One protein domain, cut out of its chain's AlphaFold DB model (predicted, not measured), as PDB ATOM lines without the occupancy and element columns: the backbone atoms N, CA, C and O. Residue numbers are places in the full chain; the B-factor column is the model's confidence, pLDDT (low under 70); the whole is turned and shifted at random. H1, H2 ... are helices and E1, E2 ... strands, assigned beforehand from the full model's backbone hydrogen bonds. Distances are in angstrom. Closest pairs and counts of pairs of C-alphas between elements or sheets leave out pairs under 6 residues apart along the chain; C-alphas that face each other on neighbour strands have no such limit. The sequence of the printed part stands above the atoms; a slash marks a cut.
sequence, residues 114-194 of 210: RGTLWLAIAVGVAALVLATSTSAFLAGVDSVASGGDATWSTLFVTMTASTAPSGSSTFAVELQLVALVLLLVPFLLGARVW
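This is residues 114 to 194 of the 210 residues of an uncharacterized protein of Nocardioides seonyuensis (UniProt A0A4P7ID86). One long helix, H1, runs along most of a narrow rod, with the small three-stranded sheet E1 E2 E3 packed along its second half and the shorter helix H2 folding back beside its first part. H1 covers one face of the sheet, and H2 continues from the end of E3 to come back to the start of H1. The 81 printed residues hold two named helices and three named strands in the order H1 E1 E2 E3 H2; the sheet, ordered E1 - E2 - E3, is antiparallel, and the class is mixed. The whole is loose, with a radius of gyration of the C-alphas of 16.5 A and spans of 55 by 19 by 16 A.

H1, residues 114 to 143, is on the sheet of E1, residues 149 to 153, E2, residues 157 to 163, and E3, residues 169 to 175, at a height over the sheet of 8.7 A. It runs along the strands, only just, at 29 degrees to E2 on the local plane; the closest C-alphas of H1 and E1 are those of Val 141 and Ala 150, 6.9 A apart. The strands form a meander, each the antiparallel neighbour of the one before. In the hairpin E1 and E2, N 150 and O 161 are 2.8 A apart, within hydrogen-bond range; in the hairpin E2 and E3, N 160 and O 172 are 3.0 A apart, also within range. H2, residues 177 to 191, is not on the sheet and is apart from E1. H1 touches H2 with residues 114 to 123 alone, closest at the C-alphas of Gly 115 and Ala 191, 3.9 A. They run opposite ways at a shallow tilt of 33 degrees, only just short of steep. Every O i to N i+4 pair is within hydrogen-bond range in H1, and 9 of 11 in H2.

H1 begins at C-alpha 114, (183.675, 220.080, 214.077), and is 43.5 A long. E1 measures 13.1 A, E2 20.1 A and E3 20.3 A. H2, 21.5 A long, ends at C-alpha 191, (187.686, 216.527, 215.639).

The two C-alphas farthest apart, of Ser 166 and Trp 194, are 56.1 A apart. The printed part has no cut, and the four links are tight. Mean pLDDT of the printed part is 86.1; residues 145 to 146 are under 70.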
ATOM      1  N   ARG A 114     184.392 221.242 214.601       82.88
ATOM      2  CA  ARG A 114     183.675 220.080 214.077       82.88
ATOM      3  C   ARG A 114     183.498 219.008 215.132       82.88
ATOM      4  O   ARG A 114     182.436 218.400 215.167       82.88
ATOM      5  N   GLY A 115     184.499 218.788 215.983       85.00
ATOM      6  CA  GLY A 115     184.349 217.922 217.152       85.00
ATOM      7  C   GLY A 115     183.143 218.336 217.988       85.00
ATOM      8  O   GLY A 115     182.250 217.525 218.221       85.00
ATOM      9  N   THR A 116     183.067 219.616 218.359       85.75
ATOM     10  CA  THR A 116     181.949 220.169 219.136       85.75
ATOM     11  C   THR A 116     180.614 220.051 218.404       85.75
ATOM     12  O   THR A 116     179.616 219.702 219.026       85.75
ATOM     13  N   LEU A 117     180.578 220.283 217.088       83.06
ATOM     14  CA  LEU A 117     179.364 220.104 216.287       83.06
ATOM     15  C   LEU A 117     178.873 218.651 216.324       83.06
ATOM     16  O   LEU A 117     177.699 218.408 216.583       83.06
ATOM     17  N   TRP A 118     179.763 217.681 216.098       85.00
ATOM     18  CA  TRP A 118     179.416 216.259 216.140       85.00
ATOM     19  C   TRP A 118     178.992 215.799 217.534       85.00
ATOM     20  O   TRP A 118     178.045 215.026 217.652       85.00
ATOM     21  N   LEU A 119     179.645 216.307 218.581       87.12
ATOM     22  CA  LEU A 119     179.225 216.089 219.962       87.12
ATOM     23  C   LEU A 119     177.812 216.619 220.196       87.12
ATOM     24  O   LEU A 119     176.973 215.902 220.726       87.12
ATOM     25  N   ALA A 120     177.535 217.850 219.767       83.69
ATOM     26  CA  ALA A 120     176.221 218.452 219.926       83.69
ATOM     27  C   ALA A 120     175.141 217.640 219.194       83.69
ATOM     28  O   ALA A 120     174.075 217.408 219.759       83.69
ATOM     29  N   ILE A 121     175.415 217.167 217.969       83.62
ATOM     30  CA  ILE A 121     174.494 216.291 217.223       83.62
ATOM     31  C   ILE A 121     174.238 215.002 218.012       83.62
ATOM     32  O   ILE A 121     173.089 214.610 218.188       83.62
ATOM     33  N   ALA A 122     175.293 214.356 218.515       87.19
ATOM     34  CA  ALA A 122     175.172 213.115 219.271       87.19
ATOM     35  C   ALA A 122     174.391 213.288 220.579       87.19
ATOM     36  O   ALA A 122     173.529 212.468 220.881       87.19
ATOM     37  N   VAL A 123     174.640 214.373 221.319       85.50
ATOM     38  CA  VAL A 123     173.863 214.741 222.512       85.50
ATOM     39  C   VAL A 123     172.399 214.988 222.145       85.50
ATOM     40  O   VAL A 123     171.514 214.502 222.840       85.50
ATOM     41  N   GLY A 124     172.135 215.669 221.024       82.94
ATOM     42  CA  GLY A 124     170.791 215.864 220.473       82.94
ATOM     43  C   GLY A 124     170.045 214.553 220.232       82.94
ATOM     44  O   GLY A 124     168.923 214.374 220.703       82.94
ATOM     45  N   VAL A 125     170.690 213.612 219.541       85.25
ATOM     46  CA  VAL A 125     170.124 212.285 219.264       85.25
ATOM     47  C   VAL A 125     169.918 211.493 220.556       85.25
ATOM     48  O   VAL A 125     168.850 210.918 220.751       85.25
ATOM     49  N   ALA A 126     170.900 211.487 221.459       85.56
ATOM     50  CA  ALA A 126     170.806 210.784 222.736       85.56
ATOM     51  C   ALA A 126     169.665 211.329 223.607       85.56
ATOM     52  O   ALA A 126     168.910 210.547 224.177       85.56
ATOM     53  N   ALA A 127     169.494 212.652 223.662       83.62
ATOM     54  CA  ALA A 127     168.393 213.286 224.379       83.62
ATOM     55  C   ALA A 127     167.030 212.901 223.790       83.62
ATOM     56  O   ALA A 127     166.110 212.591 224.543       83.62
ATOM     57  N   LEU A 128     166.905 212.857 222.457       83.56
ATOM     58  CA  LEU A 128     165.673 212.431 221.795       83.56
ATOM     59  C   LEU A 128     165.328 210.973 222.126       83.56
ATOM     60  O   LEU A 128     164.195 210.686 222.501       83.56
ATOM     61  N   VAL A 129     166.307 210.068 222.028       87.31
ATOM     62  CA  VAL A 129     166.134 208.647 222.373       87.31
ATOM     63  C   VAL A 129     165.774 208.477 223.844       87.31
ATOM     64  O   VAL A 129     164.897 207.682 224.178       87.31
ATOM     65  N   LEU A 130     166.426 209.225 224.735       85.81
ATOM     66  CA  LEU A 130     166.148 209.162 226.164       85.81
ATOM     67  C   LEU A 130     164.720 209.623 226.467       85.81
ATOM     68  O   LEU A 130     164.020 208.970 227.237       85.81
ATOM     69  N   ALA A 131     164.274 210.706 225.833       84.06
ATOM     70  CA  ALA A 131     162.934 211.242 226.014       84.06
ATOM     71  C   ALA A 131     161.848 210.274 225.536       84.06
ATOM     72  O   ALA A 131     160.910 210.004 226.283       84.06
ATOM     73  N   THR A 132     161.999 209.696 224.338       85.81
ATOM     74  CA  THR A 132     161.030 208.718 223.815       85.81
ATOM     75  C   THR A 132     161.021 207.424 224.629       85.81
ATOM     76  O   THR A 132     159.952 206.876 224.903       85.81
ATOM     77  N   SER A 133     162.190 206.966 225.085       88.50
ATOM     78  CA  SER A 133     162.302 205.789 225.956       88.50
ATOM     79  C   SER A 133     161.647 206.036 227.313       88.50
ATOM     80  O   SER A 133     160.903 205.192 227.797       88.50
ATOM     81  N   THR A 134     161.860 207.221 227.893       87.00
ATOM     82  CA  THR A 134     161.244 207.626 229.164       87.00
ATOM     83  C   THR A 134     159.727 207.677 229.037       87.00
ATOM     84  O   THR A 134     159.028 207.116 229.874       87.00
ATOM     85  N   SER A 135     159.199 208.287 227.968       87.38
ATOM     86  CA  SER A 135     157.750 208.342 227.753       87.38
ATOM     87  C   SER A 135     157.134 206.955 227.570       87.38
ATOM     88  O   SER A 135     156.064 206.689 228.107       87.38
ATOM     89  N   ALA A 136     157.817 206.061 226.847       89.12
ATOM     90  CA  ALA A 136     157.344 204.695 226.645       89.12
ATOM     91  C   ALA A 136     157.388 203.880 227.946       89.12
ATOM     92  O   ALA A 136     156.457 203.133 228.234       89.12
ATOM     93  N   PHE A 137     158.444 204.053 228.745       89.56
ATOM     94  CA  PHE A 137     158.582 203.413 230.048       89.56
ATOM     95  C   PHE A 137     157.475 203.854 231.009       89.56
ATOM     96  O   PHE A 137     156.783 203.003 231.558       89.56
ATOM     97  N   LEU A 138     157.251 205.165 231.152       87.25
ATOM     98  CA  LEU A 138     156.196 205.705 232.013       87.25
ATOM     99  C   LEU A 138     154.801 205.240 231.577       87.25
ATOM    100  O   LEU A 138     154.037 204.772 232.411       87.25
ATOM    101  N   ALA A 139     154.505 205.259 230.273       88.31
ATOM    102  CA  ALA A 139     153.242 204.727 229.759       88.31
ATOM    103  C   ALA A 139     153.060 203.229 230.076       88.31
ATOM    104  O   ALA A 139     151.949 202.776 230.347       88.31
ATOM    105  N   GLY A 140     154.153 202.457 230.064       88.75
ATOM    106  CA  GLY A 140     154.158 201.063 230.498       88.75
ATOM    107  C   GLY A 140     153.855 200.913 231.990       88.75
ATOM    108  O   GLY A 140     153.006 200.101 232.349       88.75
ATOM    109  N   VAL A 141     154.491 201.719 232.844       87.06
ATOM    110  CA  VAL A 141     154.251 201.728 234.298       87.06
ATOM    111  C   VAL A 141     152.796 202.077 234.612       87.06
ATOM    112  O   VAL A 141     152.148 201.338 235.346       87.06
ATOM    113  N   ASP A 142     152.251 203.123 233.987       85.19
ATOM    114  CA  ASP A 142     150.862 203.556 234.194       85.19
ATOM    115  C   ASP A 142     149.838 202.492 233.761       85.19
ATOM    116  O   ASP A 142     148.737 202.416 234.309       85.19
ATOM    117  N   SER A 143     150.186 201.646 232.784       85.62
ATOM    118  CA  SER A 143     149.299 200.580 232.301       85.62
ATOM    119  C   SER A 143     149.180 199.392 233.263       85.62
ATOM    120  O   SER A 143     148.175 198.676 233.247       85.62
ATOM    121  N   VAL A 144     150.183 199.179 234.119       81.31
ATOM    122  CA  VAL A 144     150.202 198.099 235.108       81.31
ATOM    123  C   VAL A 144     149.677 198.683 236.418       81.31
ATOM    124  O   VAL A 144     150.436 199.135 237.262       81.31
ATOM    125  N   ALA A 145     148.349 198.713 236.562       60.75
ATOM    126  CA  ALA A 145     147.583 199.423 237.601       60.75
ATOM    127  C   ALA A 145     147.805 198.975 239.071       60.75
ATOM    128  O   ALA A 145     146.959 199.204 239.935       60.75
ATOM    129  N   SER A 146     148.920 198.325 239.385       63.59
ATOM    130  CA  SER A 146     149.259 197.819 240.711       63.59
ATOM    131  C   SER A 146     150.529 198.501 241.202       63.59
ATOM    132  O   SER A 146     151.590 198.301 240.616       63.59
ATOM    133  N   GLY A 147     150.414 199.291 242.273       70.25
ATOM    134  CA  GLY A 147     151.557 199.939 242.917       70.25
ATOM    135  C   GLY A 147     152.730 198.976 243.138       70.25
ATOM    136  O   GLY A 147     152.536 197.798 243.439       70.25
ATOM    137  N   GLY A 148     153.943 199.484 242.950       81.62
ATOM    138  CA  GLY A 148     155.172 198.704 242.994       81.62
ATOM    139  C   GLY A 148     156.345 199.454 242.372       81.62
ATOM    140  O   GLY A 148     156.204 200.594 241.917       81.62
ATOM    141  N   ASP A 149     157.497 198.792 242.362       88.31
ATOM    142  CA  ASP A 149     158.723 199.310 241.765       88.31
ATOM    143  C   ASP A 149     158.899 198.726 240.362       88.31
ATOM    144  O   ASP A 149     158.895 197.509 240.166       88.31
ATOM    145  N   ALA A 150     159.090 199.599 239.380       90.94
ATOM    146  CA  ALA A 150     159.436 199.238 238.018       90.94
ATOM    147  C   ALA A 150     160.860 199.704 237.726       90.94
ATOM    148  O   ALA A 150     161.211 200.867 237.922       90.94
ATOM    149  N   THR A 151     161.690 198.794 237.227       92.62
ATOM    150  CA  THR A 151     163.058 199.112 236.815       92.62
ATOM    151  C   THR A 151     163.276 198.648 235.390       92.62
ATOM    152  O   THR A 151     163.023 197.493 235.054       92.62
ATOM    153  N   TRP A 152     163.788 199.547 234.558       92.81
ATOM    154  CA  TRP A 152     164.269 199.230 233.226       92.81
ATOM    155  C   TRP A 152     165.716 199.676 233.098       92.81
ATOM    156  O   TRP A 152     166.054 200.828 233.361       92.81
ATOM    157  N   SER A 153     166.591 198.760 232.700       91.94
ATOM    158  CA  SER A 153     168.014 199.040 232.557       91.94
ATOM    159  C   SER A 153     168.499 198.650 231.169       91.94
ATOM    160  O   SER A 153     168.106 197.632 230.599       91.94
ATOM    161  N   THR A 154     169.368 199.492 230.630       90.12
ATOM    162  CA  THR A 154     170.118 199.281 229.397       90.12
ATOM    163  C   THR A 154     171.605 199.427 229.700       90.12
ATOM    164  O   THR A 154     171.995 199.855 230.785       90.12
ATOM    165  N   LEU A 155     172.463 199.160 228.714       88.25
ATOM    166  CA  LEU A 155     173.911 199.336 228.869       88.25
ATOM    167  C   LEU A 155     174.326 200.794 229.174       88.25
ATOM    168  O   LEU A 155     175.438 201.039 229.635       88.25
ATOM    169  N   PHE A 156     173.448 201.766 228.912       89.38
ATOM    170  CA  PHE A 156     173.769 203.197 228.968       89.38
ATOM    171  C   PHE A 156     172.975 203.957 230.029       89.38
ATOM    172  O   PHE A 156     173.449 204.966 230.549       89.38
ATOM    173  N   VAL A 157     171.761 203.498 230.318       90.94
ATOM    174  CA  VAL A 157     170.779 204.215 231.132       90.94
ATOM    175  C   VAL A 157     170.006 203.223 231.977       90.94
ATOM    176  O   VAL A 157     169.577 202.187 231.466       90.94
ATOM    177  N   THR A 158     169.797 203.564 233.244       91.19
ATOM    178  CA  THR A 158     168.842 202.881 234.121       91.19
ATOM    179  C   THR A 158     167.722 203.843 234.490       91.19
ATOM    180  O   THR A 158     167.974 204.988 234.854       91.19
ATOM    181  N   MET A 159     166.485 203.385 234.341       91.69
ATOM    182  CA  MET A 159     165.268 204.095 234.705       91.69
ATOM    183  C   MET A 159     164.570 203.322 235.812       91.69
ATOM    184  O   MET A 159     164.344 202.116 235.690       91.69
ATOM    185  N   THR A 160     164.210 204.019 236.880       91.00
ATOM    186  CA  THR A 160     163.471 203.446 238.004       91.00
ATOM    187  C   THR A 160     162.258 204.306 238.292       91.00
ATOM    188  O   THR A 160     162.382 205.526 238.426       91.00
ATOM    189  N   ALA A 161     161.100 203.670 238.408       90.81
ATOM    190  CA  ALA A 161     159.878 204.278 238.901       90.81
ATOM    191  C   ALA A 161     159.400 203.508 240.132       90.81
ATOM    192  O   ALA A 161     159.392 202.281 240.125       90.81
ATOM    193  N   SER A 162     159.006 204.227 241.176       87.25
ATOM    194  CA  SER A 162     158.407 203.644 242.376       87.25
ATOM    195  C   SER A 162     157.120 204.382 242.696       87.25
ATOM    196  O   SER A 162     157.125 205.613 242.813       87.25
ATOM    197  N   THR A 163     156.021 203.639 242.824       85.75
ATOM    198  CA  THR A 163     154.710 204.193 243.175       85.75
ATOM    199  C   THR A 163     154.361 203.798 244.601       85.75
ATOM    200  O   THR A 163     154.100 202.631 244.895       85.75
ATOM    201  N   ALA A 164     154.336 204.779 245.501       80.94
ATOM    202  CA  ALA A 164     153.962 204.544 246.885       80.94
ATOM    203  C   ALA A 164     152.447 204.284 247.018       80.94
ATOM    204  O   ALA A 164     151.658 204.839 246.246       80.94
ATOM    205  N   PRO A 165     152.000 203.551 248.057       76.69
ATOM    206  CA  PRO A 165     150.574 203.321 248.323       76.69
ATOM    207  C   PRO A 165     149.754 204.605 248.515       76.69
ATOM    208  O   PRO A 165     148.546 204.611 248.308       76.69
ATOM    209  N   SER A 166     150.408 205.705 248.900       79.75
ATOM    210  CA  SER A 166     149.817 207.042 249.032       79.75
ATOM    211  C   SER A 166     149.513 207.729 247.695       79.75
ATOM    212  O   SER A 166     149.031 208.860 247.700       79.75
ATOM    213  N   GLY A 167     149.823 207.095 246.560       74.75
ATOM    214  CA  GLY A 167     149.649 207.655 245.217       74.75
ATOM    215  C   GLY A 167     150.779 208.586 244.768       74.75
ATOM    216  O   GLY A 167     150.691 209.174 243.695       74.75
ATOM    217  N   SER A 168     151.845 208.737 245.561       78.81
ATOM    218  CA  SER A 168     153.033 209.492 245.150       78.81
ATOM    219  C   SER A 168     153.969 208.610 244.330       78.81
ATOM    220  O   SER A 168     154.424 207.578 244.826       78.81
ATOM    221  N   SER A 169     154.301 209.050 243.118       80.81
ATOM    222  CA  SER A 169     155.277 208.384 242.254       80.81
ATOM    223  C   SER A 169     156.622 209.107 242.297       80.81
ATOM    224  O   SER A 169     156.683 210.335 242.283       80.81
ATOM    225  N   THR A 170     157.707 208.342 242.344       85.69
ATOM    226  CA  THR A 170     159.077 208.844 242.182       85.69
ATOM    227  C   THR A 170     159.685 208.253 240.921       85.69
ATOM    228  O   THR A 170     159.443 207.093 240.592       85.69
ATOM    229  N   PHE A 171     160.461 209.063 240.206       85.19
ATOM    230  CA  PHE A 171     161.122 208.669 238.970       85.19
ATOM    231  C   PHE A 171     162.583 209.112 239.006       85.19
ATOM    232  O   PHE A 171     162.877 210.260 239.347       85.19
ATOM    233  N   ALA A 172     163.490 208.210 238.645       86.31
ATOM    234  CA  ALA A 172     164.911 208.504 238.542       86.31
ATOM    235  C   ALA A 172     165.499 207.938 237.246       86.31
ATOM    236  O   ALA A 172     165.123 206.861 236.780       86.31
ATOM    237  N   VAL A 173     166.443 208.694 236.683       86.25
ATOM    238  CA  VAL A 173     167.233 208.317 235.511       86.25
ATOM    239  C   VAL A 173     168.698 208.391 235.895       86.25
ATOM    240  O   VAL A 173     169.198 209.454 236.260       86.25
ATOM    241  N   GLU A 174     169.391 207.269 235.773       87.75
ATOM    242  CA  GLU A 174     170.819 207.166 236.028       87.75
ATOM    243  C   GLU A 174     171.569 206.952 234.711       87.75
ATOM    244  O   GLU A 174     171.288 206.016 233.954       87.75
ATOM    245  N   LEU A 175     172.528 207.837 234.430       85.25
ATOM    246  CA  LEU A 175     173.417 207.726 233.276       85.25
ATOM    247  C   LEU A 175     174.668 206.945 233.664       85.25
ATOM    248  O   LEU A 175     175.410 207.344 234.561       85.25
ATOM    249  N   GLN A 176     174.942 205.866 232.939       89.38
ATOM    250  CA  GLN A 176     176.135 205.057 233.158       89.38
ATOM    251  C   GLN A 176     177.381 205.755 232.596       89.38
ATOM    252  O   GLN A 176     177.323 206.420 231.559       89.38
ATOM    253  N   LEU A 177     178.548 205.541 233.218       88.81
ATOM    254  CA  LEU A 177     179.825 206.104 232.744       88.81
ATOM    255  C   LEU A 177     180.106 205.744 231.274       88.81
ATOM    256  O   LEU A 177     180.634 206.555 230.513       88.81
ATOM    257  N   VAL A 178     179.695 204.545 230.855       88.69
ATOM    258  CA  VAL A 178     179.817 204.070 229.470       88.69
ATOM    259  C   VAL A 178     179.074 204.982 228.485       88.69
ATOM    260  O   VAL A 178     179.577 205.226 227.389       88.69
ATOM    261  N   ALA A 179     177.929 205.554 228.873       86.62
ATOM    262  CA  ALA A 179     177.184 206.499 228.042       86.62
ATOM    263  C   ALA A 179     177.979 207.795 227.800       86.62
ATOM    264  O   ALA A 179     178.032 208.291 226.673       86.62
ATOM    265  N   LEU A 180     178.661 208.308 228.831       86.88
ATOM    266  CA  LEU A 180     179.511 209.500 228.715       86.88
ATOM    267  C   LEU A 180     180.708 209.250 227.788       86.88
ATOM    268  O   LEU A 180     181.031 210.089 226.946       86.88
ATOM    269  N   VAL A 181     181.335 208.075 227.895       92.56
ATOM    270  CA  VAL A 181     182.442 207.678 227.009       92.56
ATOM    271  C   VAL A 181     181.969 207.553 225.560       92.56
ATOM    272  O   VAL A 181     182.655 208.009 224.644       92.56
ATOM    273  N   LEU A 182     180.780 206.994 225.330       90.75
ATOM    274  CA  LEU A 182     180.210 206.883 223.988       90.75
ATOM    275  C   LEU A 182     179.874 208.236 223.363       90.75
ATOM    276  O   LEU A 182     180.085 208.400 222.164       90.75
ATOM    277  N   LEU A 183     179.438 209.224 224.150       89.38
ATOM    278  CA  LEU A 183     179.243 210.596 223.664       89.38
ATOM    279  C   LEU A 183     180.560 211.277 223.262       89.38
ATOM    280  O   LEU A 183     180.568 212.140 222.386       89.38
ATOM    281  N   LEU A 184     181.693 210.857 223.827       91.81
ATOM    282  CA  LEU A 184     183.021 211.346 223.443       91.81
ATOM    283  C   LEU A 184     183.495 210.807 222.084       91.81
ATOM    284  O   LEU A 184     184.265 211.473 221.393       91.81
ATOM    285  N   VAL A 185     183.027 209.636 221.653       94.31
ATOM    286  CA  VAL A 185     183.399 209.042 220.357       94.31
ATOM    287  C   VAL A 185     183.081 209.960 219.161       94.31
ATOM    288  O   VAL A 185     184.005 210.255 218.399       94.31
ATOM    289  N   PRO A 186     181.846 210.472 218.966       89.56
ATOM    290  CA  PRO A 186     181.530 211.365 217.850       89.56
ATOM    291  C   PRO A 186     182.317 212.675 217.911       89.56
ATOM    292  O   PRO A 186     182.707 213.189 216.864       89.56
ATOM    293  N   PHE A 187     182.639 213.179 219.107       90.12
ATOM    294  CA  PHE A 187     183.540 214.321 219.259       90.12
ATOM    295  C   PHE A 187     184.932 214.017 218.692       90.12
ATOM    296  O   PHE A 187     185.443 214.769 217.864       90.12
ATOM    297  N   LEU A 188     185.541 212.897 219.097       92.44
ATOM    298  CA  LEU A 188     186.874 212.497 218.640       92.44
ATOM    299  C   LEU A 188     186.898 212.204 217.131       92.44
ATOM    300  O   LEU A 188     187.861 212.573 216.446       92.44
ATOM    301  N   LEU A 189     185.823 211.599 216.610       90.81
ATOM    302  CA  LEU A 189     185.599 211.369 215.180       90.81
ATOM    303  C   LEU A 189     185.471 212.680 214.398       90.81
ATOM    304  O   LEU A 189     186.142 212.861 213.379       90.81
ATOM    305  N   GLY A 190     184.668 213.616 214.901       86.50
ATOM    306  CA  GLY A 190     184.461 214.932 214.308       86.50
ATOM    307  C   GLY A 190     185.713 215.807 214.337       86.50
ATOM    308  O   GLY A 190     186.048 216.443 213.336       86.50
ATOM    309  N   ALA A 191     186.443 215.785 215.454       87.94
ATOM    310  CA  ALA A 191     187.686 216.527 215.639       87.94
ATOM    311  C   ALA A 191     188.852 215.945 214.829       87.94
ATOM    312  O   ALA A 191     189.822 216.651 214.540       87.94
ATOM    313  N   ARG A 192     188.754 214.671 214.426       88.19
ATOM    314  CA  ARG A 192     189.800 213.918 213.722       88.19
ATOM    315  C   ARG A 192     191.121 213.882 214.484       88.19
ATOM    316  O   ARG A 192     192.192 214.070 213.904       88.19
ATOM    317  N   VAL A 193     191.048 213.616 215.788       89.50
ATOM    318  CA  VAL A 193     192.192 213.673 216.722       89.50
ATOM    319  C   VAL A 193     193.380 212.814 216.267       89.50
ATOM    320  O   VAL A 193     194.531 213.186 216.494       89.50
ATOM    321  N   TRP A 194     193.145 211.717 215.534       87.00
ATOM    322  CA  TRP A 194     194.218 210.870 214.988       87.00
ATOM    323  C   TRP A 194     195.193 211.615 214.064       87.00
ATOM    324  O   TRP A 194     196.336 211.182 213.914       87.00
TER     325      TRP A 194